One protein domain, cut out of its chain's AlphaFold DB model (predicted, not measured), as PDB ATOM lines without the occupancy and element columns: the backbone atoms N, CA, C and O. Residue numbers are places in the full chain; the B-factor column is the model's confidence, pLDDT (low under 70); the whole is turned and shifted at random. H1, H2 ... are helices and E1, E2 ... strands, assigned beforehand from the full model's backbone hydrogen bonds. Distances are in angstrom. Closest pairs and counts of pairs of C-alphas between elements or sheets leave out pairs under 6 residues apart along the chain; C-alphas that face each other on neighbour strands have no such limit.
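What this domain is: This is residues 3 to 124 of the 125 residues of an uncharacterized protein of Chloroflexi bacterium (UniProt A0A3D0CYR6). Two small, strongly twisted sheets meet at an angle, only partly face to face, and each has one long helix along it: H1 covers one face of the sheet E1 E2 E3 E4, and H2 covers one face of the sheet E5 E6 E7. The two helices lie side by side and run opposite ways, while the long link of residues 22 to 39 loops away from the body. The 122 printed residues have two named helices and seven named strands, in the order E1 E2 E3 H1 E4 E5 E6 E7 H2; both sheets, in the orders E1 E2 E3 E4 and E5 E6 E7, are antiparallel, and the class is mixed. The whole is compact, with a radius of gyration of the C-alphas of 13.5 A and spans of 39 by 33 by 26 A.

Where its parts are: Find C-alpha 5 at (-19.854, 44.368, 11.075), where E1, residues 5 to 11, begins; it covers 19.1 A. E2, residues 15 to 21, covers 20.2 A, and E3 is residues 40 to 46. From C-alpha 49 at (-13.103, 35.938, -7.218), H1 runs 22.6 A through residues 49 to 64. Then come E4, residues 77 to 80, E5, residues 82 to 86, E6, residues 89 to 94, and E7, residues 97 to 104, 20.0 A long. H2, residues 108 to 123, runs 22.1 A to C-alpha 123 at (-10.011, 53.239, -5.041).

How they stand to each other: Look first at the meander E1 E2 E3, each strand the antiparallel neighbour of the one before: N 8 and O 18 are 2.8 A apart, and N 17 and O 44 2.9 A, within hydrogen-bond range. E4 adds N 78 and O 45 at 2.7 A. H1 is on this sheet at a height of 8.0 A, over E2; the closest C-alphas of H1 and E1 are those of Ala 56 and Ala 7, 5.0 A. E4 runs on into E5 at 23 degrees. In the second meander, E5 E6 E7, see N 84 and O 91 at 2.8 A and N 92 and O 100 at 2.8 A. H2 is on it at a height of 8.3 A, over E5 and E6, with the C-alphas of Ala 115 and Phe 83 closest to E5 at 5.4 A. The sheets form a sandwich, two sheets face to face, with their best planes 43 degrees apart. Residues 114 to 121 of H2 touch H1, the C-alphas of Leu 118 and Ile 59 being closest at 6.3 A, at a shallow tilt of 13 degrees, opposite ways. Every O i to N i+4 pair is within hydrogen-bond range in H1, and 11 of 12 in H2.

The domain as a whole: The C-alphas of Lys 31 and Asp 109, the two farthest apart, are 41.4 A from each other. The printed part has no cut; the links E2 to E3 and H1 to E4 are long. Mean pLDDT of the printed part is 82.7, and it is under 70 at residue 12, residues 22 to 39, residues 96 to 98 and residue 124.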
ATOM      1  N   ILE A   3     -16.164  46.477  16.837       86.38
ATOM      2  CA  ILE A   3     -16.463  46.049  15.474       86.38
ATOM      3  C   ILE A   3     -17.859  45.436  15.470       86.38
ATOM      4  O   ILE A   3     -18.130  44.440  16.136       86.38
ATOM      5  N   LEU A   4     -18.754  46.065  14.718       85.56
ATOM      6  CA  LEU A   4     -20.177  45.746  14.652       85.56
ATOM      7  C   LEU A   4     -20.529  45.015  13.353       85.56
ATOM      8  O   LEU A   4     -21.568  44.369  13.277       85.56
ATOM      9  N   GLY A   5     -19.667  45.071  12.336       85.75
ATOM     10  CA  GLY A   5     -19.854  44.368  11.075       85.75
ATOM     11  C   GLY A   5     -18.560  43.830  10.479       85.75
ATOM     12  O   GLY A   5     -17.469  44.273  10.820       85.75
ATOM     13  N   LYS A   6     -18.691  42.859   9.573       87.69
ATOM     14  CA  LYS A   6     -17.568  42.272   8.826       87.69
ATOM     15  C   LYS A   6     -17.921  42.134   7.350       87.69
ATOM     16  O   LYS A   6     -19.094  41.993   6.989       87.69
ATOM     17  N   ALA A   7     -16.895  42.172   6.509       88.19
ATOM     18  CA  ALA A   7     -16.986  41.870   5.093       88.19
ATOM     19  C   ALA A   7     -17.000  40.359   4.851       88.19
ATOM     20  O   ALA A   7     -16.273  39.595   5.489       88.19
ATOM     21  N   VAL A   8     -17.809  39.941   3.886       88.25
ATOM     22  CA  VAL A   8     -17.909  38.570   3.400       88.25
ATOM     23  C   VAL A   8     -17.887  38.552   1.878       88.25
ATOM     24  O   VAL A   8     -18.437  39.426   1.202       88.25
ATOM     25  N   PHE A   9     -17.256  37.519   1.332       85.88
ATOM     26  CA  PHE A   9     -17.348  37.195  -0.083       85.88
ATOM     27  C   PHE A   9     -18.661  36.455  -0.356       85.88
ATOM     28  O   PHE A   9     -18.992  35.501   0.342       85.88
ATOM     29  N   VAL A  10     -19.388  36.876  -1.391       81.56
ATOM     30  CA  VAL A  10     -20.652  36.260  -1.806       81.56
ATOM     31  C   VAL A  10     -20.552  35.844  -3.272       81.56
ATOM     32  O   VAL A  10     -20.460  36.693  -4.162       81.56
ATOM     33  N   ASN A  11     -20.605  34.536  -3.545       74.00
ATOM     34  CA  ASN A  11     -20.536  33.998  -4.904       74.00
ATOM     35  C   ASN A  11     -21.937  33.734  -5.478       74.00
ATOM     36  O   ASN A  11     -22.473  32.636  -5.384       74.00
ATOM     37  N   THR A  12     -22.551  34.751  -6.085       67.00
ATOM     38  CA  THR A  12     -23.922  34.662  -6.647       67.00
ATOM     39  C   THR A  12     -23.950  34.629  -8.181       67.00
ATOM     40  O   THR A  12     -24.924  35.053  -8.795       67.00
ATOM     41  N   GLY A  13     -22.869  34.166  -8.823       73.38
ATOM     42  CA  GLY A  13     -22.649  34.342 -10.270       73.38
ATOM     43  C   GLY A  13     -22.040  35.708 -10.624       73.38
ATOM     44  O   GLY A  13     -21.859  36.053 -11.787       73.38
ATOM     45  N   SER A  14     -21.706  36.494  -9.605       77.06
ATOM     46  CA  SER A  14     -20.871  37.690  -9.658       77.06
ATOM     47  C   SER A  14     -19.965  37.674  -8.430       77.06
ATOM     48  O   SER A  14     -20.387  37.217  -7.366       77.06
ATOM     49  N   HIS A  15     -18.730  38.152  -8.569       89.19
ATOM     50  CA  HIS A  15     -17.763  38.194  -7.474       89.19
ATOM     51  C   HIS A  15     -18.013  39.446  -6.641       89.19
ATOM     52  O   HIS A  15     -17.697  40.557  -7.060       89.19
ATOM     53  N   VAL A  16     -18.683  39.278  -5.505       88.19
ATOM     54  CA  VAL A  16     -19.232  40.389  -4.730       88.19
ATOM     55  C   VAL A  16     -18.666  40.375  -3.319       88.19
ATOM     56  O   VAL A  16     -18.518  39.314  -2.715       88.19
ATOM     57  N   VAL A  17     -18.403  41.569  -2.794       87.44
ATOM     58  CA  VAL A  17     -18.112  41.795  -1.379       87.44
ATOM     59  C   VAL A  17     -19.302  42.497  -0.749       87.44
ATOM     60  O   VAL A  17     -19.714  43.578  -1.190       87.44
ATOM     61  N   GLU A  18     -19.856  41.874   0.282       89.12
ATOM     62  CA  GLU A  18     -20.898  42.463   1.111       89.12
ATOM     63  C   GLU A  18     -20.371  42.668   2.520       89.12
ATOM     64  O   GLU A  18     -19.636  41.839   3.042       89.12
ATOM     65  N   VAL A  19     -20.774  43.756   3.155       86.00
ATOM     66  CA  VAL A  19     -20.558  43.968   4.584       86.00
ATOM     67  C   VAL A  19     -21.879  43.859   5.312       86.00
ATOM     68  O   VAL A  19     -22.918  44.296   4.811       86.00
ATOM     69  N   ALA A  20     -21.852  43.271   6.496       82.69
ATOM     70  CA  ALA A  20     -23.054  43.097   7.283       82.69
ATOM     71  C   ALA A  20     -22.823  43.344   8.755       82.69
ATOM     72  O   ALA A  20     -21.796  42.953   9.306       82.69
ATOM     73  N   ASN A  21     -23.842  43.933   9.376       72.75
ATOM     74  CA  ASN A  21     -23.921  44.061  10.816       72.75
ATOM     75  C   ASN A  21     -24.079  42.663  11.434       72.75
ATOM     76  O   ASN A  21     -24.995  41.920  11.071       72.75
ATOM     77  N   GLN A  22     -23.182  42.311  12.349       66.56
ATOM     78  CA  GLN A  22     -23.224  41.077  13.128       66.56
ATOM     79  C   GLN A  22     -24.178  41.186  14.327       66.56
ATOM     80  O   GLN A  22     -24.597  40.168  14.879       66.56
ATOM     81  N   ILE A  23     -24.594  42.400  14.697       51.91
ATOM     82  CA  ILE A  23     -25.586  42.638  15.743       51.91
ATOM     83  C   ILE A  23     -26.982  42.306  15.205       51.91
ATOM     84  O   ILE A  23     -27.621  43.075  14.487       51.91
ATOM     85  N   GLY A  24     -27.476  41.132  15.605       42.47
ATOM     86  CA  GLY A  24     -28.909  40.855  15.686       42.47
ATOM     87  C   GLY A  24     -29.558  40.088  14.536       42.47
ATOM     88  O   GLY A  24     -30.788  40.057  14.497       42.47
ATOM     89  N   ARG A  25     -28.826  39.441  13.612       42.41
ATOM     90  CA  ARG A  25     -29.474  38.555  12.619       42.41
ATOM     91  C   ARG A  25     -28.718  37.254  12.331       42.41
ATOM     92  O   ARG A  25     -27.505  37.284  12.148       42.41
ATOM     93  N   PRO A  26     -29.431  36.116  12.221       41.91
ATOM     94  CA  PRO A  26     -28.817  34.839  11.896       41.91
ATOM     95  C   PRO A  26     -28.227  34.860  10.482       41.91
ATOM     96  O   PRO A  26     -28.872  35.281   9.517       41.91
ATOM     97  N   ILE A  27     -27.001  34.356  10.376       50.12
ATOM     98  CA  ILE A  27     -26.351  33.974   9.125       50.12
ATOM     99  C   ILE A  27     -27.227  32.917   8.441       50.12
ATOM    100  O   ILE A  27     -27.497  31.862   9.019       50.12
ATOM    101  N   ARG A  28     -27.680  33.161   7.204       43.78
ATOM    102  CA  ARG A  28     -28.338  32.113   6.413       43.78
ATOM    103  C   ARG A  28     -27.260  31.251   5.767       43.78
ATOM    104  O   ARG A  28     -26.673  31.646   4.769       43.78
ATOM    105  N   VAL A  29     -27.038  30.063   6.326       45.62
ATOM    106  CA  VAL A  29     -26.195  29.023   5.724       45.62
ATOM    107  C   VAL A  29     -27.034  28.270   4.691       45.62
ATOM    108  O   VAL A  29     -27.834  27.400   5.039       45.62
ATOM    109  N   ARG A  30     -26.901  28.607   3.407       37.06
ATOM    110  CA  ARG A  30     -27.469  27.790   2.323       37.06
ATOM    111  C   ARG A  30     -26.355  26.935   1.734       37.06
ATOM    112  O   ARG A  30     -25.590  27.450   0.946       37.06
ATOM    113  N   LYS A  31     -26.325  25.646   2.113       39.34
ATOM    114  CA  LYS A  31     -25.415  24.583   1.628       39.34
ATOM    115  C   LYS A  31     -23.930  24.976   1.627       39.34
ATOM    116  O   LYS A  31     -23.484  25.722   0.779       39.34
ATOM    117  N   THR A  32     -23.191  24.404   2.578       43.38
ATOM    118  CA  THR A  32     -21.723  24.284   2.621       43.38
ATOM    119  C   THR A  32     -20.957  25.463   1.988       43.38
ATOM    120  O   THR A  32     -20.664  25.448   0.799       43.38
ATOM    121  N   VAL A  33     -20.551  26.425   2.828       42.72
ATOM    122  CA  VAL A  33     -19.580  27.516   2.555       42.72
ATOM    123  C   VAL A  33     -20.141  28.897   2.144       42.72
ATOM    124  O   VAL A  33     -19.369  29.842   2.087       42.72
ATOM    125  N   ASP A  34     -21.455  29.112   2.028       42.78
ATOM    126  CA  ASP A  34     -21.992  30.478   1.838       42.78
ATOM    127  C   ASP A  34     -22.684  31.020   3.103       42.78
ATOM    128  O   ASP A  34     -23.844  30.721   3.402       42.78
ATOM    129  N   ILE A  35     -21.949  31.841   3.860       47.47
ATOM    130  CA  ILE A  35     -22.476  32.702   4.929       47.47
ATOM    131  C   ILE A  35     -23.090  33.927   4.246       47.47
ATOM    132  O   ILE A  35     -22.387  34.881   3.926       47.47
ATOM    133  N   GLN A  36     -24.408  33.917   4.013       45.03
ATOM    134  CA  GLN A  36     -25.119  35.128   3.598       45.03
ATOM    135  C   GLN A  36     -25.675  35.865   4.824       45.03
ATOM    136  O   GLN A  36     -26.524  35.317   5.543       45.03
ATOM    137  N   PRO A  37     -25.255  37.114   5.075       51.69
ATOM    138  CA  PRO A  37     -25.898  37.939   6.080       51.69
ATOM    139  C   PRO A  37     -27.336  38.266   5.662       51.69
ATOM    140  O   PRO A  37     -27.611  38.602   4.512       51.69
ATOM    141  N   ALA A  38     -28.279  38.204   6.606       52.66
ATOM    142  CA  ALA A  38     -29.703  38.441   6.333       52.66
ATOM    143  C   ALA A  38     -30.018  39.867   5.814       52.66
ATOM    144  O   ALA A  38     -31.124  40.117   5.330       52.66
ATOM    145  N   SER A  39     -29.070  40.802   5.929       61.09
ATOM    146  CA  SER A  39     -29.143  42.174   5.415       61.09
ATOM    147  C   SER A  39     -27.738  42.787   5.322       61.09
ATOM    148  O   SER A  39     -27.335  43.533   6.211       61.09
ATOM    149  N   GLY A  40     -26.987  42.441   4.274       74.81
ATOM    150  CA  GLY A  40     -25.712  43.086   3.940       74.81
ATOM    151  C   GLY A  40     -25.863  44.274   2.981       74.81
ATOM    152  O   GLY A  40     -26.892  44.437   2.313       74.81
ATOM    153  N   VAL A  41     -24.823  45.103   2.912       85.81
ATOM    154  CA  VAL A  41     -24.620  46.141   1.894       85.81
ATOM    155  C   VAL A  41     -23.491  45.693   0.977       85.81
ATOM    156  O   VAL A  41     -22.394  45.383   1.431       85.81
ATOM    157  N   ARG A  42     -23.750  45.674  -0.332       88.75
ATOM    158  CA  ARG A  42     -22.720  45.425  -1.343       88.75
ATOM    159  C   ARG A  42     -21.764  46.613  -1.424       88.75
ATOM    160  O   ARG A  42     -22.186  47.685  -1.847       88.75
ATOM    161  N   VAL A  43     -20.498  46.399  -1.080       90.62
ATOM    162  CA  VAL A  43     -19.447  47.432  -1.124       90.62
ATOM    163  C   VAL A  43     -18.528  47.289  -2.329       90.62
ATOM    164  O   VAL A  43     -17.953  48.280  -2.763       90.62
ATOM    165  N   ALA A  44     -18.436  46.099  -2.925       91.94
ATOM    166  CA  ALA A  44     -17.691  45.909  -4.163       91.94
ATOM    167  C   ALA A  44     -18.286  44.801  -5.039       91.94
ATOM    168  O   ALA A  44     -18.852  43.821  -4.550       91.94
ATOM    169  N   GLN A  45     -18.108  44.945  -6.348       92.44
ATOM    170  CA  GLN A  45     -18.220  43.870  -7.330       92.44
ATOM    171  C   GLN A  45     -16.931  43.848  -8.141       92.44
ATOM    172  O   GLN A  45     -16.484  44.907  -8.578       92.44
ATOM    173  N   THR A  46     -16.344  42.677  -8.362       92.69
ATOM    174  CA  THR A  46     -15.043  42.527  -9.021       92.69
ATOM    175  C   THR A  46     -15.122  41.644 -10.263       92.69
ATOM    176  O   THR A  46     -16.081  40.898 -10.468       92.69
ATOM    177  N   THR A  47     -14.088  41.719 -11.105       92.44
ATOM    178  CA  THR A  47     -13.917  40.833 -12.270       92.44
ATOM    179  C   THR A  47     -13.434  39.433 -11.904       92.44
ATOM    180  O   THR A  47     -13.660  38.508 -12.673       92.44
ATOM    181  N   THR A  48     -12.750  39.277 -10.766       92.06
ATOM    182  CA  THR A  48     -12.139  38.013 -10.327       92.06
ATOM    183  C   THR A  48     -12.568  37.660  -8.898       92.06
ATOM    184  O   THR A  48     -12.721  38.566  -8.063       92.06
ATOM    185  N   PRO A  49     -12.774  36.369  -8.576       92.62
ATOM    186  CA  PRO A  49     -13.103  35.938  -7.218       92.62
ATOM    187  C   PRO A  49     -11.939  36.144  -6.244       92.62
ATOM    188  O   PRO A  49     -12.180  36.402  -5.068       92.62
ATOM    189  N   GLU A  50     -10.692  36.071  -6.710       93.50
ATOM    190  CA  GLU A  50      -9.492  36.316  -5.906       93.50
ATOM    191  C   GLU A  50      -9.485  37.746  -5.368       93.50
ATOM    192  O   GLU A  50      -9.272  37.939  -4.173       93.50
ATOM    193  N   LEU A  51      -9.802  38.738  -6.210       93.56
ATOM    194  CA  LEU A  51      -9.894  40.131  -5.775       93.56
ATOM    195  C   LEU A  51     -11.049  40.353  -4.796       93.56
ATOM    196  O   LEU A  51     -10.885  41.096  -3.835       93.56
ATOM    197  N   ALA A  52     -12.196  39.697  -4.990       92.75
ATOM    198  CA  ALA A  52     -13.301  39.810  -4.037       92.75
ATOM    199  C   ALA A  52     -12.944  39.207  -2.669       92.75
ATOM    200  O   ALA A  52     -13.242  39.805  -1.637       92.75
ATOM    201  N   ARG A  53     -12.284  38.042  -2.647       92.56
ATOM    202  CA  ARG A  53     -11.800  37.426  -1.401       92.56
ATOM    203  C   ARG A  53     -10.757  38.302  -0.724       92.56
ATOM    204  O   ARG A  53     -10.871  38.542   0.470       92.56
ATOM    205  N   TRP A  54      -9.799  38.812  -1.495       94.56
ATOM    206  CA  TRP A  54      -8.787  39.732  -0.991       94.56
ATOM    207  C   TRP A  54      -9.415  40.984  -0.380       94.56
ATOM    208  O   TRP A  54      -9.092  41.318   0.749       94.56
ATOM    209  N   LEU A  55     -10.367  41.625  -1.066       94.44
ATOM    210  CA  LEU A  55     -11.071  42.800  -0.545       94.44
ATOM    211  C   LEU A  55     -11.817  42.495   0.756       94.44
ATOM    212  O   LEU A  55     -11.780  43.303   1.677       94.44
ATOM    213  N   ALA A  56     -12.484  41.341   0.851       92.88
ATOM    214  CA  ALA A  56     -13.157  40.944   2.084       92.88
ATOM    215  C   ALA A  56     -12.161  40.771   3.245       92.88
ATOM    216  O   ALA A  56     -12.418  41.260   4.343       92.88
ATOM    217  N   THR A  57     -11.015  40.127   3.000       92.31
ATOM    218  CA  THR A  57      -9.941  39.983   3.994       92.31
ATOM    219  C   THR A  57      -9.344  41.335   4.381       92.31
ATOM    220  O   THR A  57      -9.301  41.644   5.566       92.31
ATOM    221  N   ALA A  58      -8.976  42.163   3.403       94.06
ATOM    222  CA  ALA A  58      -8.372  43.474   3.614       94.06
ATOM    223  C   ALA A  58      -9.290  44.402   4.418       94.06
ATOM    224  O   ALA A  58      -8.851  44.996   5.394       94.06
ATOM    225  N   ILE A  59     -10.586  44.465   4.081       93.81
ATOM    226  CA  ILE A  59     -11.569  45.234   4.858       93.81
ATOM    227  C   ILE A  59     -11.618  44.735   6.304       93.81
ATOM    228  O   ILE A  59     -11.650  45.541   7.228       93.81
ATOM    229  N   ASN A  60     -11.626  43.417   6.519       92.75
ATOM    230  CA  ASN A  60     -11.677  42.858   7.866       92.75
ATOM    231  C   ASN A  60     -10.403  43.159   8.666       92.75
ATOM    232  O   ASN A  60     -10.540  43.562   9.815       92.75
ATOM    233  N   GLN A  61      -9.219  43.056   8.058       92.44
ATOM    234  CA  GLN A  61      -7.939  43.431   8.673       92.44
ATOM    235  C   GLN A  61      -7.909  44.918   9.032       92.44
ATOM    236  O   GLN A  61      -7.626  45.272  10.170       92.44
ATOM    237  N   THR A  62      -8.318  45.797   8.112       93.81
ATOM    238  CA  THR A  62      -8.426  47.238   8.385       93.81
ATOM    239  C   THR A  62      -9.409  47.532   9.522       93.81
ATOM    240  O   THR A  62      -9.128  48.372  10.374       93.81
ATOM    241  N   LEU A  63     -10.538  46.815   9.590       91.38
ATOM    242  CA  LEU A  63     -11.474  46.905  10.716       91.38
ATOM    243  C   LEU A  63     -10.869  46.391  12.029       91.38
ATOM    244  O   LEU A  63     -11.223  46.911  13.077       91.38
ATOM    245  N   ASP A  64      -9.988  45.392  11.993       89.06
ATOM    246  CA  ASP A  64      -9.270  44.878  13.168       89.06
ATOM    247  C   ASP A  64      -8.077  45.769  13.574       89.06
ATOM    248  O   ASP A  64      -7.478  45.566  14.629       89.06
ATOM    249  N   GLY A  65      -7.766  46.808  12.786       90.12
ATOM    250  CA  GLY A  65      -6.586  47.652  12.982       90.12
ATOM    251  C   GLY A  65      -5.278  46.958  12.592       90.12
ATOM    252  O   GLY A  65      -4.208  47.375  13.033       90.12
ATOM    253  N   GLU A  66      -5.368  45.899  11.790       91.38
ATOM    254  CA  GLU A  66      -4.246  45.128  11.270       91.38
ATOM    255  C   GLU A  66      -3.770  45.681   9.920       91.38
ATOM    256  O   GLU A  66      -4.522  46.305   9.162       91.38
ATOM    257  N   GLU A  67      -2.501  45.423   9.604       88.88
ATOM    258  CA  GLU A  67      -1.958  45.676   8.272       88.88
ATOM    259  C   GLU A  67      -2.544  44.676   7.264       88.88
ATOM    260  O   GLU A  67      -2.802  43.514   7.584       88.88
ATOM    261  N   VAL A  68      -2.778  45.133   6.032       89.88
ATOM    262  CA  VAL A  68      -3.351  44.287   4.981       89.88
ATOM    263  C   VAL A  68      -2.279  43.349   4.419       89.88
ATOM    264  O   VAL A  68      -1.378  43.782   3.704       89.88
ATOM    265  N   ASP A  69      -2.426  42.054   4.691       88.00
ATOM    266  CA  ASP A  69      -1.573  40.959   4.207       88.00
ATOM    267  C   ASP A  69      -2.500  39.795   3.809       88.00
ATOM    268  O   ASP A  69      -3.205  39.276   4.683       88.00
ATOM    269  N   PRO A  70      -2.633  39.414   2.514       81.19
ATOM    270  CA  PRO A  70      -1.604  39.386   1.456       81.19
ATOM    271  C   PRO A  70      -1.637  40.520   0.422       81.19
ATOM    272  O   PRO A  70      -2.520  41.371   0.428       81.19
ATOM    273  N   ALA A  71      -0.684  40.514  -0.521       88.88
ATOM    274  CA  ALA A  71      -0.643  41.446  -1.653       88.88
ATOM    275  C   ALA A  71      -1.919  41.388  -2.516       88.88
ATOM    276  O   ALA A  71      -2.493  40.318  -2.748       88.88
ATOM    277  N   ARG A  72      -2.334  42.547  -3.040       92.50
ATOM    278  CA  ARG A  72      -3.545  42.682  -3.855       92.50
ATOM    279  C   ARG A  72      -3.441  41.867  -5.156       92.50
ATOM    280  O   ARG A  72      -2.555  42.139  -5.968       92.50
ATOM    281  N   PRO A  73      -4.349  40.908  -5.406       92.81
ATOM    282  CA  PRO A  73      -4.369  40.151  -6.650       92.81
ATOM    283  C   PRO A  73      -4.878  41.014  -7.812       92.81
ATOM    284  O   PRO A  73      -5.582  42.008  -7.622       92.81
ATOM    285  N   GLN A  74      -4.561  40.598  -9.040       91.56
ATOM    286  CA  GLN A  74      -5.042  41.274 -10.245       91.56
ATOM    287  C   GLN A  74      -6.573  41.190 -10.382       91.56
ATOM    288  O   GLN A  74      -7.211  40.183 -10.060       91.56
ATOM    289  N   GLY A  75      -7.165  42.250 -10.927       90.75
ATOM    290  CA  GLY A  75      -8.593  42.344 -11.215       90.75
ATOM    291  C   GLY A  75      -9.051  43.797 -11.220       90.75
ATOM    292  O   GLY A  75      -8.270  44.693 -10.936       90.75
ATOM    293  N   ARG A  76     -10.323  44.037 -11.543       92.31
ATOM    294  CA  ARG A  76     -10.935  45.371 -11.487       92.31
ATOM    295  C   ARG A  76     -12.147  45.362 -10.577       92.31
ATOM    296  O   ARG A  76     -12.894  44.381 -10.547       92.31
ATOM    297  N   ILE A  77     -12.377  46.483  -9.903       93.62
ATOM    298  CA  ILE A  77     -13.638  46.771  -9.219       93.62
ATOM    299  C   ILE A  77     -14.606  47.353 -10.260       93.62
ATOM    300  O   ILE A  77     -14.367  48.410 -10.831       93.62
ATOM    301  N   LEU A  78     -15.689  46.628 -10.537       91.88
ATOM    302  CA  LEU A  78     -16.733  46.982 -11.504       91.88
ATOM    303  C   LEU A  78     -17.760  47.957 -10.923       91.88
ATOM    304  O   LEU A  78     -18.317  48.788 -11.634       91.88
ATOM    305  N   SER A  79     -18.029  47.838  -9.625       90.56
ATOM    306  CA  SER A  79     -18.904  48.744  -8.887       90.56
ATOM    307  C   SER A  79     -18.440  48.823  -7.444       90.56
ATOM    308  O   SER A  79     -18.038  47.794  -6.896       90.56
ATOM    309  N   ARG A  80     -18.553  50.002  -6.831       90.62
ATOM    310  CA  ARG A  80     -18.205  50.230  -5.427       90.62
ATOM    311  C   ARG A  80     -19.339  50.902  -4.659       90.62
ATOM    312  O   ARG A  80     -20.133  51.648  -5.235       90.62
ATOM    313  N   GLY A  81     -19.413  50.585  -3.374       91.00
ATOM    314  CA  GLY A  81     -20.147  51.353  -2.377       91.00
ATOM    315  C   GLY A  81     -19.326  52.550  -1.903       91.00
ATOM    316  O   GLY A  81     -18.459  53.026  -2.633       91.00
ATOM    317  N   HIS A  82     -19.626  53.015  -0.697       91.69
ATOM    318  CA  HIS A  82     -18.799  53.969   0.036       91.69
ATOM    319  C   HIS A  82     -18.904  53.724   1.544       91.69
ATOM    320  O   HIS A  82     -19.853  53.084   2.009       91.69
ATOM    321  N   PHE A  83     -17.943  54.240   2.294       92.69
ATOM    322  CA  PHE A  83     -17.916  54.285   3.744       92.69
ATOM    323  C   PHE A  83     -18.121  55.729   4.190       92.69
ATOM    324  O   PHE A  83     -17.505  56.655   3.670       92.69
ATOM    325  N   ASP A  84     -19.023  55.922   5.141       92.06
ATOM    326  CA  ASP A  84     -19.365  57.234   5.672       92.06
ATOM    327  C   ASP A  84     -19.239  57.244   7.193       92.06
ATOM    328  O   ASP A  84     -19.260  56.191   7.842       92.06
ATOM    329  N   VAL A  85     -19.110  58.443   7.749       92.75
ATOM    330  CA  VAL A  85     -18.886  58.669   9.174       92.75
ATOM    331  C   VAL A  85     -19.988  59.542   9.746       92.75
ATOM    332  O   VAL A  85     -20.183  60.669   9.296       92.75
ATOM    333  N   ASP A  86     -20.650  59.037  10.786       90.69
ATOM    334  CA  ASP A  86     -21.613  59.785  11.595       90.69
ATOM    335  C   ASP A  86     -21.106  59.851  13.042       90.69
ATOM    336  O   ASP A  86     -21.190  58.889  13.813       90.69
ATOM    337  N   GLY A  87     -20.466  60.972  13.386       92.19
ATOM    338  CA  GLY A  87     -19.738  61.123  14.644       92.19
ATOM    339  C   GLY A  87     -18.687  60.013  14.820       92.19
ATOM    340  O   GLY A  87     -17.814  59.871  13.969       92.19
ATOM    341  N   PRO A  88     -18.725  59.226  15.908       94.00
ATOM    342  CA  PRO A  88     -17.787  58.125  16.131       94.00
ATOM    343  C   PRO A  88     -18.154  56.813  15.401       94.00
ATOM    344  O   PRO A  88     -17.520  55.788  15.651       94.00
ATOM    345  N   GLN A  89     -19.182  56.794  14.544       93.12
ATOM    346  CA  GLN A  89     -19.625  55.590  13.829       93.12
ATOM    347  C   GLN A  89     -19.155  55.563  12.380       93.12
ATOM    348  O   GLN A  89     -19.292  56.552  11.667       93.12
ATOM    349  N   VAL A  90     -18.702  54.393  11.925       92.56
ATOM    350  CA  VAL A  90     -18.408  54.120  10.510       92.56
ATOM    351  C   VAL A  90     -19.492  53.221   9.933       92.56
ATOM    352  O   VAL A  90     -19.787  52.160  10.488       92.56
ATOM    353  N   SER A  91     -20.069  53.623   8.803       91.44
ATOM    354  CA  SER A  91     -21.129  52.892   8.108       91.44
ATOM    355  C   SER A  91     -20.784  52.642   6.647       91.44
ATOM    356  O   SER A  91     -20.250  53.515   5.978       91.44
ATOM    357  N   ALA A  92     -21.159  51.482   6.116       91.06
ATOM    358  CA  ALA A  92     -21.076  51.199   4.688       91.06
ATOM    359  C   ALA A  92     -22.400  51.413   3.973       91.06
ATOM    360  O   ALA A  92     -23.457  50.970   4.426       91.06
ATOM    361  N   TRP A  93     -22.305  51.991   2.787       88.31
ATOM    362  CA  TRP A  93     -23.413  52.365   1.933       88.31
ATOM    363  C   TRP A  93     -23.218  51.836   0.517       88.31
ATOM    364  O   TRP A  93     -22.109  51.631   0.028       88.31
ATOM    365  N   SER A  94     -24.330  51.647  -0.186       84.88
ATOM    366  CA  SER A  94     -24.330  51.418  -1.628       84.88
ATOM    367  C   SER A  94     -25.448  52.225  -2.266       84.88
ATOM    368  O   SER A  94     -26.383  52.647  -1.588       84.88
ATOM    369  N   ARG A  95     -25.395  52.401  -3.591       72.88
ATOM    370  CA  ARG A  95     -26.372  53.195  -4.358       72.88
ATOM    371  C   ARG A  95     -27.842  52.847  -4.068       72.88
ATOM    372  O   ARG A  95     -28.717  53.676  -4.294       72.88
ATOM    373  N   HIS A  96     -28.123  51.630  -3.602       67.25
ATOM    374  CA  HIS A  96     -29.482  51.106  -3.456       67.25
ATOM    375  C   HIS A  96     -29.868  50.712  -2.023       67.25
ATOM    376  O   HIS A  96     -30.994  50.255  -1.825       67.25
ATOM    377  N   ARG A  97     -28.979  50.838  -1.024       67.81
ATOM    378  CA  ARG A  97     -29.253  50.391   0.355       67.81
ATOM    379  C   ARG A  97     -28.783  51.392   1.408       67.81
ATOM    380  O   ARG A  97     -27.747  52.026   1.246       67.81
ATOM    381  N   LYS A  98     -29.565  51.485   2.492       68.38
ATOM    382  CA  LYS A  98     -29.244  52.274   3.691       68.38
ATOM    383  C   LYS A  98     -27.958  51.777   4.358       68.38
ATOM    384  O   LYS A  98     -27.678  50.578   4.307       68.38
ATOM    385  N   GLY A  99     -27.258  52.710   5.001       79.94
ATOM    386  CA  GLY A  99     -26.026  52.490   5.742       79.94
ATOM    387  C   GLY A  99     -26.122  51.354   6.752       79.94
ATOM    388  O   GLY A  99     -27.066  51.287   7.542       79.94
ATOM    389  N   VAL A 100     -25.141  50.457   6.716       85.81
ATOM    390  CA  VAL A 100     -24.910  49.438   7.740       85.81
ATOM    391  C   VAL A 100     -23.727  49.879   8.587       85.81
ATOM    392  O   VAL A 100     -22.630  50.025   8.056       85.81
ATOM    393  N   VAL A 101     -23.946  50.055   9.890       87.88
ATOM    394  CA  VAL A 101     -22.877  50.387  10.841       87.88
ATOM    395  C   VAL A 101     -21.899  49.213  10.941       87.88
ATOM    396  O   VAL A 101     -22.311  48.071  11.162       87.88
ATOM    397  N   LEU A 102     -20.613  49.505  10.761       88.81
ATOM    398  CA  LEU A 102     -19.508  48.546  10.758       88.81
ATOM    399  C   LEU A 102     -18.664  48.621  12.016       88.81
ATOM    400  O   LEU A 102     -18.194  47.592  12.491       88.81
ATOM    401  N   ALA A 103     -18.452  49.826  12.534       90.88
ATOM    402  CA  ALA A 103     -17.587  50.044  13.676       90.88
ATOM    403  C   ALA A 103     -18.039  51.255  14.488       90.88
ATOM    404  O   ALA A 103     -18.547  52.241  13.948       90.88
ATOM    405  N   GLN A 104     -17.810  51.158  15.791       93.62
ATOM    406  CA  GLN A 104     -17.919  52.235  16.757       93.62
ATOM    407  C   GLN A 104     -16.505  52.571  17.246       93.62
ATOM    408  O   GLN A 104     -15.859  51.805  17.971       93.62
ATOM    409  N   CYS A 105     -16.002  53.718  16.809       93.44
ATOM    410  CA  CYS A 105     -14.684  54.228  17.155       93.44
ATOM    411  C   CYS A 105     -14.729  55.023  18.474       93.44
ATOM    412  O   CYS A 105     -15.809  55.426  18.915       93.44
ATOM    413  N   PRO A 106     -13.572  55.238  19.127       94.44
ATOM    414  CA  PRO A 106     -13.492  56.050  20.344       94.44
ATOM    415  C   PRO A 106     -13.816  57.533  20.105       94.44
ATOM    416  O   PRO A 106     -14.310  58.201  21.010       94.44
ATOM    417  N   ASP A 107     -13.562  58.039  18.897       95.88
ATOM    418  CA  ASP A 107     -13.753  59.437  18.518       95.88
ATOM    419  C   ASP A 107     -14.001  59.575  16.994       95.88
ATOM    420  O   ASP A 107     -13.717  58.635  16.236       95.88
ATOM    421  N   PRO A 108     -14.541  60.721  16.529       95.19
ATOM    422  CA  PRO A 108     -14.824  60.954  15.110       95.19
ATOM    423  C   PRO A 108     -13.594  60.986  14.192       95.19
ATOM    424  O   PRO A 108     -13.702  60.600  13.028       95.19
ATOM    425  N   ASP A 109     -12.424  61.401  14.682       96.44
ATOM    426  CA  ASP A 109     -11.204  61.472  13.864       96.44
ATOM    427  C   ASP A 109     -10.662  60.069  13.568       96.44
ATOM    428  O   ASP A 109     -10.195  59.765  12.468       96.44
ATOM    429  N   THR A 110     -10.763  59.167  14.541       95.38
ATOM    430  CA  THR A 110     -10.472  57.743  14.373       95.38
ATOM    431  C   THR A 110     -11.473  57.087  13.421       95.38
ATOM    432  O   THR A 110     -11.057  56.319  12.555       95.38
ATOM    433  N   ALA A 111     -12.763  57.436  13.508       94.69
ATOM    434  CA  ALA A 111     -13.772  56.965  12.557       94.69
ATOM    435  C   ALA A 111     -13.487  57.444  11.123       94.69
ATOM    436  O   ALA A 111     -13.569  56.652  10.185       94.69
ATOM    437  N   ARG A 112     -13.084  58.711  10.951       96.44
ATOM    438  CA  ARG A 112     -12.688  59.274   9.651       96.44
ATOM    439  C   ARG A 112     -11.491  58.551   9.053       96.44
ATOM    440  O   ARG A 112     -11.594  58.075   7.930       96.44
ATOM    441  N   ARG A 113     -10.409  58.385   9.818       95.88
ATOM    442  CA  ARG A 113      -9.216  57.652   9.358       95.88
ATOM    443  C   ARG A 113      -9.539  56.217   8.945       95.88
ATOM    444  O   ARG A 113      -9.017  55.744   7.942       95.88
ATOM    445  N   LEU A 114     -10.414  55.541   9.693       95.50
ATOM    446  CA  LEU A 114     -10.872  54.200   9.340       95.50
ATOM    447  C   LEU A 114     -11.680  54.202   8.035       95.50
ATOM    448  O   LEU A 114     -11.430  53.370   7.169       95.50
ATOM    449  N   ALA A 115     -12.631  55.125   7.875       94.81
ATOM    450  CA  ALA A 115     -13.423  55.227   6.651       94.81
ATOM    451  C   ALA A 115     -12.546  55.527   5.425       94.81
ATOM    452  O   ALA A 115     -12.712  54.878   4.397       94.81
ATOM    453  N   ASP A 116     -11.578  56.435   5.556       95.06
ATOM    454  CA  ASP A 116     -10.650  56.789   4.480       95.06
ATOM    455  C   ASP A 116      -9.770  55.587   4.087       95.06
ATOM    456  O   ASP A 116      -9.660  55.268   2.904       95.06
ATOM    457  N   ALA A 117      -9.231  54.844   5.063       94.50
ATOM    458  CA  ALA A 117      -8.469  53.621   4.798       94.50
ATOM    459  C   ALA A 117      -9.315  52.555   4.075       94.50
ATOM    460  O   ALA A 117      -8.847  51.895   3.146       94.50
ATOM    461  N   LEU A 118     -10.584  52.399   4.462       94.50
ATOM    462  CA  LEU A 118     -11.514  51.483   3.799       94.50
ATOM    463  C   LEU A 118     -11.861  51.937   2.370       94.50
ATOM    464  O   LEU A 118     -11.984  51.099   1.473       94.50
ATOM    465  N   GLU A 119     -11.992  53.243   2.133       93.94
ATOM    466  CA  GLU A 119     -12.182  53.814   0.795       93.94
ATOM    467  C   GLU A 119     -10.962  53.593  -0.103       93.94
ATOM    468  O   GLU A 119     -11.111  53.202  -1.263       93.94
ATOM    469  N   GLU A 120      -9.745  53.760   0.418       93.31
ATOM    470  CA  GLU A 120      -8.505  53.531  -0.333       93.31
ATOM    471  C   GLU A 120      -8.421  52.107  -0.910       93.31
ATOM    472  O   GLU A 120      -8.014  51.925  -2.067       93.31
ATOM    473  N   LEU A 121      -8.908  51.099  -0.173       92.19
ATOM    474  CA  LEU A 121      -9.012  49.720  -0.670       92.19
ATOM    475  C   LEU A 121      -9.894  49.617  -1.927       92.19
ATOM    476  O   LEU A 121      -9.607  48.826  -2.834       92.19
ATOM    477  N   LEU A 122     -10.953  50.430  -2.004       91.00
ATOM    478  CA  LEU A 122     -11.899  50.468  -3.123       91.00
ATOM    479  C   LEU A 122     -11.459  51.385  -4.274       91.00
ATOM    480  O   LEU A 122     -12.050  51.326  -5.360       91.00
ATOM    481  N   MET A 123     -10.466  52.252  -4.057       86.31
ATOM    482  CA  MET A 123     -10.011  53.239  -5.041       86.31
ATOM    483  C   MET A 123      -8.811  52.794  -5.875       86.31
ATOM    484  O   MET A 123      -8.698  53.247  -7.014       86.31
ATOM    485  N   ASN A 124      -7.951  51.910  -5.365       66.62
ATOM    486  CA  ASN A 124      -6.817  51.425  -6.154       66.62
ATOM    487  C   ASN A 124      -7.303  50.553  -7.332       66.62
ATOM    488  O   ASN A 124      -8.057  49.609  -7.084       66.62
TER     489      ASN A 124